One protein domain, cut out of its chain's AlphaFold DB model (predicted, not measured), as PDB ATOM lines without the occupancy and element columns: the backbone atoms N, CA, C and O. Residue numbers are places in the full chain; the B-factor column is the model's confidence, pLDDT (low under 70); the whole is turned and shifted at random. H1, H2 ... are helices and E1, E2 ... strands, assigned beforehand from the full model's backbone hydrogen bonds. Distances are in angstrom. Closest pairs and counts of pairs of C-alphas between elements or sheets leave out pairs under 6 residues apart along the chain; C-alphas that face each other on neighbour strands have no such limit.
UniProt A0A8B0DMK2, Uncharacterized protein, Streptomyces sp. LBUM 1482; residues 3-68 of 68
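Overview. This is residues 3 to 68 of the 68 residues of an uncharacterized protein of Streptomyces sp. LBUM 1482 (UniProt A0A8B0DMK2). Look first for a two-stranded hairpin, E1 and E2, set at one end of the model; from it the long helix H1 leads away, and H3 folds back side by side with H1, with the short H2 at the turn between them. The helices H1 and H3 make one body and the hairpin the other, joined at Asp 23. The printed part has 66 residues, with two named strands and three named helices in the order E1, E2, H1, H2, H3; the sheet's order is E1 - E2, antiparallel, and the class is mixed, helices and strands. The whole is only just loose, close to extended, with a radius of gyration of the C-alphas of 15.8 A, and its outline is flat, spanning 43 by 29 by 10 A.

Along the chain. Find C-alpha 3 at (173.083, 174.068, 180.987); from there strand E1, residues 3 to 8, runs 14.4 A. Strand E2, residues 16 to 22, covers 17.0 A. Find C-alpha 24 at (170.727, 164.290, 178.011), where helix H1, residues 24 to 42, begins; it runs 27.5 A. Helix H2, residues 44 to 48, is short, at 6.4 A. Helix H3, residues 54 to 66, covers 18.4 A and ends at C-alpha 66, at (168.628, 157.114, 171.277).

Arrangement. Begin at the sheet, where E1 and E2 form a hairpin, antiparallel at 143 degrees between their directions. C-alphas 7 and 17 face each other at 4.3 A; look there for N 6 and O 18, 3.0 A apart, and N 18 and O 6, 2.9 A apart, both within hydrogen-bond range. E1 is apart from H1, H2 and H3, and E2 is apart from H2 and H3. Moving outward, H1 and H3 touch, with the closest C-alphas, those of Ala 32 and Tyr 63, 4.8 A apart. They run opposite ways at a shallow tilt of 16 degrees. H2 is close to H1 but not clearly touching, the closest C-alphas being those of Gly 40 and Cys 46, 5.7 A apart. H2 is also close to H3 but not clearly touching, with the C-alphas of Cys 46 and Ala 56 closest at 7.5 A. In H2 and H3 every O i to N i+4 pair is within hydrogen-bond range; in H1, 14 of 15 are.

Size, cuts and confidence. The two C-alphas farthest apart are those of Pro 14 and Gln 52, 43.8 A. The printed part has no cut, and Arg 68 is the chain's last residue. The links E2 to H1, H1 to H2 and H2 to H3 are tight, and E1 to E2 is short. The mean pLDDT of the printed part is 85.9; look at residues 12 and 68 for values under 70.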
ATOM      1  N   THR A   3     172.007 173.435 181.752       80.81
ATOM      2  CA  THR A   3     173.083 174.068 180.987       80.81
ATOM      3  C   THR A   3     174.342 173.991 181.827       80.81
ATOM      4  O   THR A   3     174.293 174.152 183.048       80.81
ATOM      5  N   ARG A   4     175.479 173.716 181.187       83.19
ATOM      6  CA  ARG A   4     176.780 173.737 181.855       83.19
ATOM      7  C   ARG A   4     177.776 174.553 181.057       83.19
ATOM      8  O   ARG A   4     177.750 174.569 179.829       83.19
ATOM      9  N   TRP A   5     178.659 175.231 181.774       86.12
ATOM     10  CA  TRP A   5     179.779 175.937 181.174       86.12
ATOM     11  C   TRP A   5     180.871 174.933 180.804       86.12
ATOM     12  O   TRP A   5     181.291 174.130 181.635       86.12
ATOM     13  N   GLU A   6     181.315 174.961 179.552       84.88
ATOM     14  CA  GLU A   6     182.401 174.120 179.045       84.88
ATOM     15  C   GLU A   6     183.411 174.994 178.301       84.88
ATOM     16  O   GLU A   6     183.030 175.853 177.506       84.88
ATOM     17  N   TRP A   7     184.702 174.781 178.558       84.69
ATOM     18  CA  TRP A   7     185.755 175.364 177.732       84.69
ATOM     19  C   TRP A   7     185.777 174.649 176.379       84.69
ATOM     20  O   TRP A   7     185.960 173.431 176.339       84.69
ATOM     21  N   ARG A   8     185.589 175.382 175.276       81.44
ATOM     22  CA  ARG A   8     185.656 174.828 173.919       81.44
ATOM     23  C   ARG A   8     186.728 175.498 173.083       81.44
ATOM     24  O   ARG A   8     186.702 176.714 172.893       81.44
ATOM     25  N   ASP A   9     187.607 174.674 172.526       84.19
ATOM     26  CA  ASP A   9     188.527 175.079 171.472       84.19
ATOM     27  C   ASP A   9     187.782 175.191 170.139       84.19
ATOM     28  O   ASP A   9     187.031 174.300 169.741       84.19
ATOM     29  N   THR A  10     187.981 176.305 169.439       73.06
ATOM     30  CA  THR A  10     187.300 176.627 168.172       73.06
ATOM     31  C   THR A  10     188.108 176.213 166.940       73.06
ATOM     32  O   THR A  10     187.755 176.571 165.820       73.06
ATOM     33  N   GLY A  11     189.203 175.466 167.121       70.50
ATOM     34  CA  GLY A  11     190.063 174.959 166.043       70.50
ATOM     35  C   GLY A  11     190.884 176.025 165.302       70.50
ATOM     36  O   GLY A  11     191.825 175.691 164.591       70.50
ATOM     37  N   SER A  12     190.572 177.312 165.461       67.12
ATOM     38  CA  SER A  12     191.287 178.438 164.847       67.12
ATOM     39  C   SER A  12     191.219 179.667 165.759       67.12
ATOM     40  O   SER A  12     190.586 180.667 165.439       67.12
ATOM     41  N   GLY A  13     191.823 179.572 166.944       74.25
ATOM     42  CA  GLY A  13     191.881 180.664 167.919       74.25
ATOM     43  C   GLY A  13     191.928 180.166 169.365       74.25
ATOM     44  O   GLY A  13     191.775 178.965 169.597       74.25
ATOM     45  N   PRO A  14     192.151 181.067 170.341       75.50
ATOM     46  CA  PRO A  14     192.013 180.719 171.749       75.50
ATOM     47  C   PRO A  14     190.575 180.265 172.024       75.50
ATOM     48  O   PRO A  14     189.618 180.911 171.587       75.50
ATOM     49  N   GLY A  15     190.432 179.139 172.726       84.12
ATOM     50  CA  GLY A  15     189.133 178.645 173.168       84.12
ATOM     51  C   GLY A  15     188.401 179.636 174.077       84.12
ATOM     52  O   GLY A  15     188.962 180.630 174.543       84.12
ATOM     53  N   ALA A  16     187.122 179.369 174.331       88.12
ATOM     54  CA  ALA A  16     186.306 180.184 175.228       88.12
ATOM     55  C   ALA A  16     185.365 179.317 176.067       88.12
ATOM     56  O   ALA A  16     184.958 178.229 175.650       88.12
ATOM     57  N   LEU A  17     184.978 179.827 177.240       90.31
ATOM     58  CA  LEU A  17     183.866 179.268 178.005       90.31
ATOM     59  C   LEU A  17     182.567 179.493 177.235       90.31
ATOM     60  O   LEU A  17     182.167 180.630 176.986       90.31
ATOM     61  N   GLN A  18     181.902 178.401 176.878       85.94
ATOM     62  CA  GLN A  18     180.609 178.417 176.212       85.94
ATOM     63  C   GLN A  18     179.556 177.804 177.130       85.94
ATOM     64  O   GLN A  18     179.802 176.797 177.798       85.94
ATOM     65  N   LEU A  19     178.375 178.420 177.160       79.81
ATOM     66  CA  LEU A  19     177.208 177.832 177.798       79.81
ATOM     67  C   LEU A  19     176.681 176.740 176.865       79.81
ATOM     68  O   LEU A  19     176.164 177.033 175.788       79.81
ATOM     69  N   VAL A  20     176.844 175.485 177.263       77.44
ATOM     70  CA  VAL A  20     176.403 174.332 176.482       77.44
ATOM     71  C   VAL A  20     175.112 173.812 177.092       77.44
ATOM     72  O   VAL A  20     175.022 173.617 178.307       77.44
ATOM     73  N   ALA A  21     174.103 173.593 176.247       73.81
ATOM     74  CA  ALA A  21     172.923 172.843 176.643       73.81
ATOM     75  C   ALA A  21     173.366 171.431 177.035       73.81
ATOM     76  O   ALA A  21     173.862 170.664 176.209       73.81
ATOM     77  N   ASP A  22     173.223 171.120 178.317       73.88
ATOM     78  CA  ASP A  22     173.365 169.773 178.838       73.88
ATOM     79  C   ASP A  22     172.042 169.066 178.560       73.88
ATOM     80  O   ASP A  22     171.134 168.984 179.388       73.88
ATOM     81  N   ASP A  23     171.899 168.693 177.293       83.19
ATOM     82  CA  ASP A  23     170.771 167.943 176.790       83.19
ATOM     83  C   ASP A  23     171.117 166.445 176.905       83.19
ATOM     84  O   ASP A  23     172.022 165.950 176.210       83.19
ATOM     85  N   PRO A  24     170.450 165.705 177.811       80.44
ATOM     86  CA  PRO A  24     170.727 164.290 178.011       80.44
ATOM     87  C   PRO A  24     170.400 163.440 176.780       80.44
ATOM     88  O   PRO A  24     170.953 162.350 176.640       80.44
ATOM     89  N   GLU A  25     169.490 163.887 175.915       84.19
ATOM     90  CA  GLU A  25     169.130 163.222 174.663       84.19
ATOM     91  C   GLU A  25     170.203 163.468 173.600       84.19
ATOM     92  O   GLU A  25     170.717 162.514 173.012       84.19
ATOM     93  N   PHE A  26     170.656 164.718 173.448       83.62
ATOM     94  CA  PHE A  26     171.795 165.047 172.583       83.62
ATOM     95  C   PHE A  26     173.057 164.282 172.995       83.62
ATOM     96  O   PHE A  26     173.772 163.740 172.151       83.62
ATOM     97  N   THR A  27     173.333 164.207 174.298       84.31
ATOM     98  CA  THR A  27     174.508 163.505 174.828       84.31
ATOM     99  C   THR A  27     174.434 162.006 174.545       84.31
ATOM    100  O   THR A  27     175.418 161.434 174.073       84.31
ATOM    101  N   ARG A  28     173.268 161.379 174.763       86.25
ATOM    102  CA  ARG A  28     173.031 159.962 174.438       86.25
ATOM    103  C   ARG A  28     173.165 159.693 172.941       86.25
ATOM    104  O   ARG A  28     173.929 158.813 172.550       86.25
ATOM    105  N   THR A  29     172.520 160.509 172.113       88.94
ATOM    106  CA  THR A  29     172.586 160.423 170.649       88.94
ATOM    107  C   THR A  29     174.020 160.554 170.137       88.94
ATOM    108  O   THR A  29     174.489 159.722 169.362       88.94
ATOM    109  N   ARG A  30     174.762 161.563 170.610       87.94
ATOM    110  CA  ARG A  30     176.160 161.792 170.221       87.94
ATOM    111  C   ARG A  30     177.071 160.645 170.655       87.94
ATOM    112  O   ARG A  30     177.982 160.294 169.908       87.94
ATOM    113  N   ALA A  31     176.858 160.089 171.846       89.44
ATOM    114  CA  ALA A  31     177.627 158.949 172.336       89.44
ATOM    115  C   ALA A  31     177.375 157.693 171.488       89.44
ATOM    116  O   ALA A  31     178.333 157.061 171.049       89.44
ATOM    117  N   ALA A  32     176.109 157.384 171.193       90.31
ATOM    118  CA  ALA A  32     175.741 156.244 170.356       90.31
ATOM    119  C   ALA A  32     176.283 156.383 168.922       90.31
ATOM    120  O   ALA A  32     176.862 155.442 168.384       90.31
ATOM    121  N   TYR A  33     176.178 157.579 168.334       89.38
ATOM    122  CA  TYR A  33     176.726 157.857 167.005       89.38
ATOM    123  C   TYR A  33     178.251 157.700 166.951       89.38
ATOM    124  O   TYR A  33     178.776 157.098 166.019       89.38
ATOM    125  N   ARG A  34     178.974 158.209 167.960       91.12
ATOM    126  CA  ARG A  34     180.433 158.042 168.047       91.12
ATOM    127  C   ARG A  34     180.835 156.579 168.135       91.12
ATOM    128  O   ARG A  34     181.696 156.165 167.379       91.12
ATOM    129  N   ALA A  35     180.175 155.794 168.983       91.69
ATOM    130  CA  ALA A  35     180.476 154.370 169.103       91.69
ATOM    131  C   ALA A  35     180.314 153.630 167.762       91.69
ATOM    132  O   ALA A  35     181.158 152.811 167.406       91.69
ATOM    133  N   TYR A  36     179.267 153.957 166.995       89.69
ATOM    134  CA  TYR A  36     179.071 153.437 165.641       89.69
ATOM    135  C   TYR A  36     180.191 153.863 164.672       89.69
ATOM    136  O   TYR A  36     180.758 153.015 163.983       89.69
ATOM    137  N   ALA A  37     180.536 155.155 164.636       88.50
ATOM    138  CA  ALA A  37     181.574 155.685 163.751       88.50
ATOM    139  C   ALA A  37     182.970 155.120 164.079       88.50
ATOM    140  O   ALA A  37     183.642 154.603 163.187       88.50
ATOM    141  N   ASP A  38     183.355 155.133 165.358       91.69
ATOM    142  CA  ASP A  38     184.643 154.632 165.847       91.69
ATOM    143  C   ASP A  38     184.803 153.129 165.548       91.69
ATOM    144  O   ASP A  38     185.884 152.659 165.189       91.69
ATOM    145  N   HIS A  39     183.713 152.355 165.640       92.62
ATOM    146  CA  HIS A  39     183.728 150.945 165.250       92.62
ATOM    147  C   HIS A  39     184.030 150.771 163.757       92.62
ATOM    148  O   HIS A  39     184.827 149.905 163.388       92.62
ATOM    149  N   GLY A  40     183.423 151.597 162.901       90.00
ATOM    150  CA  GLY A  40     183.634 151.557 161.455       90.00
ATOM    151  C   GLY A  40     185.094 151.786 161.050       90.00
ATOM    152  O   GLY A  40     185.579 151.102 160.151       90.00
ATOM    153  N   GLU A  41     185.811 152.676 161.742       89.94
ATOM    154  CA  GLU A  41     187.217 152.995 161.440       89.94
ATOM    155  C   GLU A  41     188.177 151.820 161.696       89.94
ATOM    156  O   GLU A  41     189.162 151.651 160.976       89.94
ATOM    157  N   GLY A  42     187.895 150.984 162.704       89.00
ATOM    158  CA  GLY A  42     188.762 149.866 163.103       89.00
ATOM    159  C   GLY A  42     188.285 148.475 162.674       89.00
ATOM    160  O   GLY A  42     189.029 147.496 162.794       89.00
ATOM    161  N   CYS A  43     187.043 148.339 162.203       93.06
ATOM    162  CA  CYS A  43     186.439 147.035 161.960       93.06
ATOM    163  C   CYS A  43     186.740 146.510 160.552       93.06
ATOM    164  O   CYS A  43     186.242 147.007 159.543       93.06
ATOM    165  N   ARG A  44     187.494 145.405 160.483       91.38
ATOM    166  CA  ARG A  44     187.806 144.721 159.217       91.38
ATOM    167  C   ARG A  44     186.553 144.264 158.462       91.38
ATOM    168  O   ARG A  44     186.555 144.298 157.238       91.38
ATOM    169  N   VAL A  45     185.502 143.850 159.175       92.31
ATOM    170  CA  VAL A  45     184.227 143.455 158.551       92.31
ATOM    171  C   VAL A  45     183.557 144.674 157.928       92.31
ATOM    172  O   VAL A  45     183.168 144.603 156.772       92.31
ATOM    173  N   CYS A  46     183.524 145.815 158.627       91.75
ATOM    174  CA  CYS A  46     182.994 147.063 158.071       91.75
ATOM    175  C   CYS A  46     183.753 147.533 156.823       91.75
ATOM    176  O   CYS A  46     183.142 148.062 155.903       91.75
ATOM    177  N   ALA A  47     185.070 147.311 156.772       88.69
ATOM    178  CA  ALA A  47     185.890 147.662 155.614       88.69
ATOM    179  C   ALA A  47     185.660 146.756 154.387       88.69
ATOM    180  O   ALA A  47     185.960 147.163 153.267       88.69
ATOM    181  N   GLN A  48     185.178 145.526 154.589       90.88
ATOM    182  CA  GLN A  48     184.980 144.535 153.525       90.88
ATOM    183  C   GLN A  48     183.521 144.453 153.074       90.88
ATOM    184  O   GLN A  48     183.244 144.487 151.878       90.88
ATOM    185  N   ASP A  49     182.605 144.344 154.033       89.12
ATOM    186  CA  ASP A  49     181.165 144.281 153.819       89.12
ATOM    187  C   ASP A  49     180.431 144.882 155.036       89.12
ATOM    188  O   ASP A  49     180.110 144.179 156.005       89.12
ATOM    189  N   PRO A  50     180.165 146.199 155.022       79.94
ATOM    190  CA  PRO A  50     179.530 146.883 156.144       79.94
ATOM    191  C   PRO A  50     178.112 146.383 156.438       79.94
ATOM    192  O   PRO A  50     177.657 146.510 157.573       79.94
ATOM    193  N   GLY A  51     177.432 145.756 155.471       83.94
ATOM    194  CA  GLY A  51     176.099 145.185 155.671       83.94
ATOM    195  C   GLY A  51     176.088 143.905 156.513       83.94
ATOM    196  O   GLY A  51     175.035 143.524 157.019       83.94
ATOM    197  N   GLN A  52     177.240 143.251 156.686       89.62
ATOM    198  CA  GLN A  52     177.374 141.979 157.410       89.62
ATOM    199  C   GLN A  52     177.938 142.143 158.826       89.62
ATOM    200  O   GLN A  52     178.061 141.170 159.574       89.62
ATOM    201  N   CYS A  53     178.306 143.361 159.225       94.56
ATOM    202  CA  CYS A  53     178.850 143.590 160.553       94.56
ATOM    203  C   CYS A  53     177.727 143.659 161.598       94.56
ATOM    204  O   CYS A  53     177.120 144.709 161.804       94.56
ATOM    205  N   ALA A  54     177.490 142.546 162.300       92.69
ATOM    206  CA  ALA A  54     176.503 142.477 163.382       92.69
ATOM    207  C   ALA A  54     176.729 143.560 164.455       92.69
ATOM    208  O   ALA A  54     175.791 144.226 164.873       92.69
ATOM    209  N   THR A  55     177.986 143.819 164.830       91.56
ATOM    210  CA  THR A  55     178.318 144.856 165.817       91.56
ATOM    211  C   THR A  55     177.981 146.264 165.324       91.56
ATOM    212  O   THR A  55     177.441 147.062 166.085       91.56
ATOM    213  N   ALA A  56     178.249 146.581 164.054       89.81
ATOM    214  CA  ALA A  56     177.850 147.864 163.483       89.81
ATOM    215  C   ALA A  56     176.321 148.002 163.427       89.81
ATOM    216  O   ALA A  56     175.802 149.080 163.709       89.81
ATOM    217  N   ALA A  57     175.602 146.916 163.126       90.94
ATOM    218  CA  ALA A  57     174.141 146.895 163.138       90.94
ATOM    219  C   ALA A  57     173.567 147.152 164.544       90.94
ATOM    220  O   ALA A  57     172.660 147.972 164.686       90.94
ATOM    221  N   ASP A  58     174.133 146.531 165.582       93.50
ATOM    222  CA  ASP A  58     173.727 146.748 166.978       93.50
ATOM    223  C   ASP A  58     174.003 148.190 167.442       93.50
ATOM    224  O   ASP A  58     173.171 148.824 168.104       93.50
ATOM    225  N   LEU A  59     175.159 148.748 167.068       92.62
ATOM    226  CA  LEU A  59     175.528 150.134 167.374       92.62
ATOM    227  C   LEU A  59     174.625 151.136 166.645       92.62
ATOM    228  O   LEU A  59     174.188 152.127 167.235       92.62
ATOM    229  N   TRP A  60     174.298 150.856 165.384       89.12
ATOM    230  CA  TRP A  60     173.346 151.646 164.613       89.12
ATOM    231  C   TRP A  60     171.947 151.606 165.231       89.12
ATOM    232  O   TRP A  60     171.295 152.642 165.360       89.12
ATOM    233  N   GLU A  61     171.492 150.433 165.667       92.75
ATOM    234  CA  GLU A  61     170.200 150.293 166.333       92.75
ATOM    235  C   GLU A  61     170.156 151.066 167.654       92.75
ATOM    236  O   GLU A  61     169.201 151.800 167.912       92.75
ATOM    237  N   THR A  62     171.226 150.990 168.443       90.00
ATOM    238  CA  THR A  62     171.379 151.772 169.678       90.00
ATOM    239  C   THR A  62     171.285 153.276 169.404       90.00
ATOM    240  O   THR A  62     170.613 154.006 170.139       90.00
ATOM    241  N   TYR A  63     171.906 153.754 168.320       87.88
ATOM    242  CA  TYR A  63     171.766 155.138 167.867       87.88
ATOM    243  C   TYR A  63     170.315 155.475 167.497       87.88
ATOM    244  O   TYR A  63     169.776 156.443 168.031       87.88
ATOM    245  N   ARG A  64     169.644 154.650 166.677       89.94
ATOM    246  CA  ARG A  64     168.236 154.873 166.286       89.94
ATOM    247  C   ARG A  64     167.288 154.947 167.481       89.94
ATOM    248  O   ARG A  64     166.341 155.730 167.467       89.94
ATOM    249  N   GLN A  65     167.527 154.128 168.502       90.06
ATOM    250  CA  GLN A  65     166.737 154.131 169.733       90.06
ATOM    251  C   GLN A  65     167.029 155.348 170.615       90.06
ATOM    252  O   GLN A  65     166.147 155.785 171.346       90.06
ATOM    253  N   SER A  66     168.236 155.912 170.530       84.12
ATOM    254  CA  SER A  66     168.628 157.114 171.277       84.12
ATOM    255  C   SER A  66     168.053 158.408 170.692       84.12
ATOM    256  O   SER A  66     168.021 159.411 171.396       84.12
ATOM    257  N   THR A  67     167.613 158.378 169.429       78.88
ATOM    258  CA  THR A  67     167.010 159.506 168.694       78.88
ATOM    259  C   THR A  67     165.473 159.491 168.659       78.88
ATOM    260  O   THR A  67     164.879 160.234 167.879       78.88
ATOM    261  N   ARG A  68     164.831 158.579 169.399       69.69
ATOM    262  CA  ARG A  68     163.368 158.451 169.503       69.69
ATOM    263  C   ARG A  68     162.847 159.137 170.754       69.69
ATOM    264  O   ARG A  68     161.739 159.703 170.644       69.69
TER     265      ARG A  68